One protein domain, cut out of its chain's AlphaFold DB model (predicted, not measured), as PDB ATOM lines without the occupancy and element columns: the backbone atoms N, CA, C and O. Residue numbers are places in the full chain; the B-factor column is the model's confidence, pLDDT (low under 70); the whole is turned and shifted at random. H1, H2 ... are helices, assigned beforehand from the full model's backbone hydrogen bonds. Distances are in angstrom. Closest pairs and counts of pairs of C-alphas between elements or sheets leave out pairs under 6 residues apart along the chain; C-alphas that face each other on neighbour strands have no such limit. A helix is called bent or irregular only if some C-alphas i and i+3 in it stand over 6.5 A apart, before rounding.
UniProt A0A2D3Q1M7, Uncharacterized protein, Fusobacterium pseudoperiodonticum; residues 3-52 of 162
ATOM      1  N   ILE A   3      32.829  40.728  -9.719       50.09
ATOM      2  CA  ILE A   3      33.568  41.051  -8.475       50.09
ATOM      3  C   ILE A   3      33.234  42.418  -7.902       50.09
ATOM      4  O   ILE A   3      33.065  42.520  -6.696       50.09
ATOM      5  N   CYS A   4      33.059  43.448  -8.732       51.72
ATOM      6  CA  CYS A   4      32.564  44.729  -8.226       51.72
ATOM      7  C   CYS A   4      31.177  44.552  -7.598       51.72
ATOM      8  O   CYS A   4      30.922  45.091  -6.532       51.72
ATOM      9  N   PHE A   5      30.324  43.722  -8.203       60.31
ATOM     10  CA  PHE A   5      29.020  43.369  -7.648       60.31
ATOM     11  C   PHE A   5      29.148  42.598  -6.324       60.31
ATOM     12  O   PHE A   5      28.503  42.960  -5.347       60.31
ATOM     13  N   PHE A   6      30.039  41.607  -6.244       61.22
ATOM     14  CA  PHE A   6      30.282  40.834  -5.024       61.22
ATOM     15  C   PHE A   6      30.874  41.689  -3.898       61.22
ATOM     16  O   PHE A   6      30.426  41.600  -2.764       61.22
ATOM     17  N   ILE A   7      31.832  42.566  -4.211       68.00
ATOM     18  CA  ILE A   7      32.418  43.531  -3.273       68.00
ATOM     19  C   ILE A   7      31.334  44.487  -2.775       68.00
ATOM     20  O   ILE A   7      31.194  44.658  -1.568       68.00
ATOM     21  N   VAL A   8      30.528  45.061  -3.676       70.56
ATOM     22  CA  VAL A   8      29.403  45.936  -3.313       70.56
ATOM     23  C   VAL A   8      28.425  45.203  -2.400       70.56
ATOM     24  O   VAL A   8      28.042  45.747  -1.368       70.56
ATOM     25  N   ILE A   9      28.085  43.948  -2.703       69.56
ATOM     26  CA  ILE A   9      27.222  43.138  -1.841       69.56
ATOM     27  C   ILE A   9      27.876  42.886  -0.479       69.56
ATOM     28  O   ILE A   9      27.220  43.084   0.537       69.56
ATOM     29  N   VAL A  10      29.157  42.515  -0.411       72.12
ATOM     30  CA  VAL A  10      29.874  42.313   0.862       72.12
ATOM     31  C   VAL A  10      29.871  43.591   1.706       72.12
ATOM     32  O   VAL A  10      29.640  43.529   2.915       72.12
ATOM     33  N   PHE A  11      30.063  44.756   1.082       76.38
ATOM     34  CA  PHE A  11      29.941  46.045   1.761       76.38
ATOM     35  C   PHE A  11      28.516  46.276   2.274       76.38
ATOM     36  O   PHE A  11      28.348  46.593   3.449       76.38
ATOM     37  N   ILE A  12      27.490  46.045   1.450       75.81
ATOM     38  CA  ILE A  12      26.079  46.156   1.853       75.81
ATOM     39  C   ILE A  12      25.774  45.228   3.042       75.81
ATOM     40  O   ILE A  12      25.219  45.677   4.044       75.81
ATOM     41  N   PHE A  13      26.201  43.964   2.996       71.50
ATOM     42  CA  PHE A  13      26.029  43.007   4.095       71.50
ATOM     43  C   PHE A  13      26.725  43.466   5.378       71.50
ATOM     44  O   PHE A  13      26.154  43.343   6.461       71.50
ATOM     45  N   ARG A  14      27.930  44.043   5.275       76.31
ATOM     46  CA  ARG A  14      28.657  44.601   6.424       76.31
ATOM     47  C   ARG A  14      27.888  45.741   7.097       76.31
ATOM     48  O   ARG A  14      27.939  45.846   8.320       76.31
ATOM     49  N   TYR A  15      27.164  46.556   6.328       76.06
ATOM     50  CA  TYR A  15      26.316  47.630   6.857       76.06
ATOM     51  C   TYR A  15      24.977  47.129   7.416       76.06
ATOM     52  O   TYR A  15      24.511  47.643   8.430       76.06
ATOM     53  N   ILE A  16      24.366  46.118   6.796       73.94
ATOM     54  CA  ILE A  16      23.055  45.594   7.206       73.94
ATOM     55  C   ILE A  16      23.161  44.699   8.455       73.94
ATOM     56  O   ILE A  16      22.299  44.765   9.330       73.94
ATOM     57  N   LYS A  17      24.228  43.902   8.593       73.62
ATOM     58  CA  LYS A  17      24.430  42.973   9.722       73.62
ATOM     59  C   LYS A  17      24.259  43.604  11.123       73.62
ATOM     60  O   LYS A  17      23.506  43.046  11.923       73.62
ATOM     61  N   PRO A  18      24.871  44.761  11.452       74.88
ATOM     62  CA  PRO A  18      24.663  45.400  12.755       74.88
ATOM     63  C   PRO A  18      23.225  45.904  12.962       74.88
ATOM     64  O   PRO A  18      22.742  45.914  14.092       74.88
ATOM     65  N   ILE A  19      22.515  46.277  11.893       74.56
ATOM     66  CA  ILE A  19      21.107  46.698  11.959       74.56
ATOM     67  C   ILE A  19      20.223  45.495  12.316       74.56
ATOM     68  O   ILE A  19      19.408  45.584  13.229       74.56
ATOM     69  N   ILE A  20      20.429  44.352  11.659       71.25
ATOM     70  CA  ILE A  20      19.696  43.106  11.932       71.25
ATOM     71  C   ILE A  20      19.884  42.661  13.387       71.25
ATOM     72  O   ILE A  20      18.906  42.334  14.064       71.25
ATOM     73  N   SER A  21      21.129  42.695  13.875       71.69
ATOM     74  CA  SER A  21      21.467  42.335  15.255       71.69
ATOM     75  C   SER A  21      20.801  43.270  16.270       71.69
ATOM     76  O   SER A  21      20.260  42.797  17.268       71.69
ATOM     77  N   LYS A  22      20.741  44.580  15.986       77.81
ATOM     78  CA  LYS A  22      20.073  45.573  16.845       77.81
ATOM     79  C   LYS A  22      18.571  45.314  17.004       77.81
ATOM     80  O   LYS A  22      18.028  45.567  18.075       77.81
ATOM     81  N   TYR A  23      17.904  44.825  15.960       78.31
ATOM     82  CA  TYR A  23      16.465  44.531  15.978       78.31
ATOM     83  C   TYR A  23      16.136  43.053  16.248       78.31
ATOM     84  O   TYR A  23      14.978  42.659  16.138       78.31
ATOM     85  N   ASN A  24      17.133  42.234  16.604       72.31
ATOM     86  CA  ASN A  24      16.989  40.808  16.913       72.31
ATOM     87  C   ASN A  24      16.270  39.995  15.810       72.31
ATOM     88  O   ASN A  24      15.555  39.027  16.077       72.31
ATOM     89  N   MET A  25      16.458  40.384  14.544       77.38
ATOM     90  CA  MET A  25      15.783  39.779  13.389       77.38
ATOM     91  C   MET A  25      16.533  38.537  12.870       77.38
ATOM     92  O   MET A  25      16.908  38.469  11.699       77.38
ATOM     93  N   GLY A  26      16.752  37.530  13.721       68.56
ATOM     94  CA  GLY A  26      17.552  36.339  13.374       68.56
ATOM     95  C   GLY A  26      17.030  35.545  12.163       68.56
ATOM     96  O   GLY A  26      17.812  35.003  11.384       68.56
ATOM     97  N   ILE A  27      15.710  35.541  11.938       72.31
ATOM     98  CA  ILE A  27      15.093  34.922  10.749       72.31
ATOM     99  C   ILE A  27      15.527  35.651   9.469       72.31
ATOM    100  O   ILE A  27      15.834  35.011   8.464       72.31
ATOM    101  N   PHE A  28      15.602  36.982   9.507       73.06
ATOM    102  CA  PHE A  28      16.006  37.790   8.360       73.06
ATOM    103  C   PHE A  28      17.492  37.591   8.023       73.06
ATOM    104  O   PHE A  28      17.825  37.455   6.850       73.06
ATOM    105  N   GLU A  29      18.377  37.478   9.025       71.69
ATOM    106  CA  GLU A  29      19.799  37.155   8.799       71.69
ATOM    107  C   GLU A  29      19.978  35.814   8.073       71.69
ATOM    108  O   GLU A  29      20.778  35.698   7.141       71.69
ATOM    109  N   CYS A  30      19.199  34.810   8.484       70.94
ATOM    110  CA  CYS A  30      19.222  33.474   7.900       70.94
ATOM    111  C   CYS A  30      18.756  33.492   6.436       70.94
ATOM    112  O   CYS A  30      19.467  33.001   5.558       70.94
ATOM    113  N   VAL A  31      17.610  34.122   6.149       74.94
ATOM    114  CA  VAL A  31      17.074  34.253   4.781       74.94
ATOM    115  C   VAL A  31      18.041  35.018   3.877       74.94
ATOM    116  O   VAL A  31      18.313  34.586   2.756       74.94
ATOM    117  N   LEU A  32      18.614  36.117   4.372       76.00
ATOM    118  CA  LEU A  32      19.577  36.926   3.632       76.00
ATOM    119  C   LEU A  32      20.838  36.110   3.291       76.00
ATOM    120  O   LEU A  32      21.270  36.089   2.138       76.00
ATOM    121  N   SER A  33      21.383  35.368   4.257       74.12
ATOM    122  CA  SER A  33      22.571  34.523   4.057       74.12
ATOM    123  C   SER A  33      22.316  33.391   3.057       74.12
ATOM    124  O   SER A  33      23.107  33.185   2.135       74.12
ATOM    125  N   TRP A  34      21.180  32.698   3.174       73.44
ATOM    126  CA  TRP A  34      20.774  31.661   2.221       73.44
ATOM    127  C   TRP A  34      20.554  32.215   0.814       73.44
ATOM    128  O   TRP A  34      20.974  31.592  -0.161       73.44
ATOM    129  N   SER A  35      19.931  33.389   0.686       77.12
ATOM    130  CA  SER A  35      19.733  34.028  -0.618       77.12
ATOM    131  C   SER A  35      21.066  34.345  -1.302       77.12
ATOM    132  O   SER A  35      21.218  34.106  -2.498       77.12
ATOM    133  N   PHE A  36      22.068  34.778  -0.533       75.00
ATOM    134  CA  PHE A  36      23.400  35.079  -1.044       75.00
ATOM    135  C   PHE A  36      24.161  33.833  -1.497       75.00
ATOM    136  O   PHE A  36      24.754  33.842  -2.579       75.00
ATOM    137  N   ILE A  37      24.127  32.754  -0.708       76.50
ATOM    138  CA  ILE A  37      24.755  31.477  -1.076       76.50
ATOM    139  C   ILE A  37      24.140  30.950  -2.375       76.50
ATOM    140  O   ILE A  37      24.869  30.622  -3.309       76.50
ATOM    141  N   ASN A  38      22.807  30.940  -2.464       73.06
ATOM    142  CA  ASN A  38      22.102  30.484  -3.660       73.06
ATOM    143  C   ASN A  38      22.420  31.354  -4.881       73.06
ATOM    144  O   ASN A  38      22.736  30.822  -5.941       73.06
ATOM    145  N   LEU A  39      22.408  32.683  -4.741       76.38
ATOM    146  CA  LEU A  39      22.750  33.595  -5.834       76.38
ATOM    147  C   LEU A  39      24.188  33.377  -6.323       76.38
ATOM    148  O   LEU A  39      24.432  33.305  -7.527       76.38
ATOM    149  N   SER A  40      25.132  33.225  -5.395       72.12
ATOM    150  CA  SER A  40      26.542  32.964  -5.706       72.12
ATOM    151  C   SER A  40      26.712  31.637  -6.445       72.12
ATOM    152  O   SER A  40      27.416  31.576  -7.453       72.12
ATOM    153  N   PHE A  41      26.025  30.591  -5.981       75.19
ATOM    154  CA  PHE A  41      26.030  29.278  -6.619       75.19
ATOM    155  C   PHE A  41      25.449  29.330  -8.034       75.19
ATOM    156  O   PHE A  41      26.064  28.821  -8.966       75.19
ATOM    157  N   VAL A  42      24.310  30.004  -8.219       75.19
ATOM    158  CA  VAL A  42      23.672  30.178  -9.531       75.19
ATOM    159  C   VAL A  42      24.602  30.921 -10.491       75.19
ATOM    160  O   VAL A  42      24.810  30.467 -11.613       75.19
ATOM    161  N   ILE A  43      25.222  32.019 -10.052       74.31
ATOM    162  CA  ILE A  43      26.176  32.781 -10.870       74.31
ATOM    163  C   ILE A  43      27.378  31.919 -11.273       74.31
ATOM    164  O   ILE A  43      27.778  31.936 -12.440       74.31
ATOM    165  N   TYR A  44      27.955  31.173 -10.329       73.38
ATOM    166  CA  TYR A  44      29.077  30.273 -10.593       73.38
ATOM    167  C   TYR A  44      28.697  29.166 -11.582       73.38
ATOM    168  O   TYR A  44      29.412  28.932 -12.559       73.38
ATOM    169  N   TYR A  45      27.543  28.533 -11.365       76.00
ATOM    170  CA  TYR A  45      27.012  27.495 -12.237       76.00
ATOM    171  C   TYR A  45      26.822  28.028 -13.660       76.00
ATOM    172  O   TYR A  45      27.433  27.508 -14.589       76.00
ATOM    173  N   PHE A  46      26.083  29.127 -13.842       75.44
ATOM    174  CA  PHE A  46      25.875  29.726 -15.166       75.44
ATOM    175  C   PHE A  46      27.181  30.154 -15.841       75.44
ATOM    176  O   PHE A  46      27.342  29.946 -17.041       75.44
ATOM    177  N   SER A  47      28.128  30.714 -15.087       73.25
ATOM    178  CA  SER A  47      29.436  31.100 -15.630       73.25
ATOM    179  C   SER A  47      30.204  29.883 -16.145       73.25
ATOM    180  O   SER A  47      30.735  29.911 -17.252       73.25
ATOM    181  N   THR A  48      30.205  28.791 -15.382       73.62
ATOM    182  CA  THR A  48      30.831  27.523 -15.776       73.62
ATOM    183  C   THR A  48      30.170  26.935 -17.022       73.62
ATOM    184  O   THR A  48      30.860  26.478 -17.928       73.62
ATOM    185  N   MET A  49      28.841  27.005 -17.117       76.88
ATOM    186  CA  MET A  49      28.096  26.516 -18.281       76.88
ATOM    187  C   MET A  49      28.379  27.326 -19.550       76.88
ATOM    188  O   MET A  49      28.505  26.753 -20.626       76.88
ATOM    189  N   ILE A  50      28.516  28.651 -19.432       76.62
ATOM    190  CA  ILE A  50      28.938  29.514 -20.545       76.62
ATOM    191  C   ILE A  50      30.378  29.193 -20.956       76.62
ATOM    192  O   ILE A  50      30.690  29.175 -22.145       76.62
ATOM    193  N   PHE A  51      31.259  28.929 -19.991       72.69
ATOM    194  CA  PHE A  51      32.651  28.588 -20.268       72.69
ATOM    195  C   PHE A  51      32.804  27.268 -21.023       72.69
ATOM    196  O   PHE A  51      33.559  27.187 -21.983       72.69
ATOM    197  N   LEU A  52      32.070  26.248 -20.581       74.50
ATOM    198  CA  LEU A  52      32.039  24.918 -21.184       74.50
ATOM    199  C   LEU A  52      31.055  24.837 -22.361       74.50
ATOM    200  O   LEU A  52      30.652  23.743 -22.752       74.50
TER     201      LEU A  52
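This is residues 3 to 52 of the 162 residues of an uncharacterized protein of Fusobacterium pseudoperiodonticum (UniProt A0A2D3Q1M7). The domain is a long, narrow helical hairpin: helix H1 runs one way, the chain turns tightly at residues 23 to 25, and the longer helix H2 folds back nearly antiparallel to it. The two helices meet near the turn, with a gap between them farther along, and the far part of H2, residues 41 to 51, sticks out with Leu 52. The printed part has 50 residues with two named helices, H1 then H2, and no named strand; its class is all helix. It is loose, with a radius of gyration of the C-alphas of 13.5 A, and is a rod spanning 45 by 21 by 6 A.

H1 covers residues 3 to 22 and is 29.0 A long from first to last C-alpha. It begins with C-alpha 3 at (33.568, 41.051, -8.475). It has a kink of 27 degrees near residue 15 and is only just irregular, with C-alphas 15 and 18 at 6.52 A. H2 covers residues 26 to 51, is 37.7 A long, and runs from C-alpha 26 at (17.552, 36.339, 13.374) to C-alpha 51 at (32.651, 28.588, -20.268).

H1 and H2 form a helical hairpin, joined by a tight link of three residues. They run opposite ways at a shallow tilt of 10 degrees, and their centres are 14.6 A apart. They touch through residues 17 to 20 of H1 and 26 to 29 of H2 alone; the closest C-alphas are those of Ile 20 and Glu 29, 6.7 A apart. In H2 every O i to N i+4 pair is within hydrogen-bond range; in H1 14 of 16 are.

The two C-alphas farthest apart, those of Lys 22 and Leu 52, are 44.9 A apart. Residues 41 to 52, of which 41 to 51 belong to H2, stand free. The printed part has no cut, and no link is long. The mean pLDDT of the printed part is 72.6; residues 3 to 7, 9 and 26 are under 70.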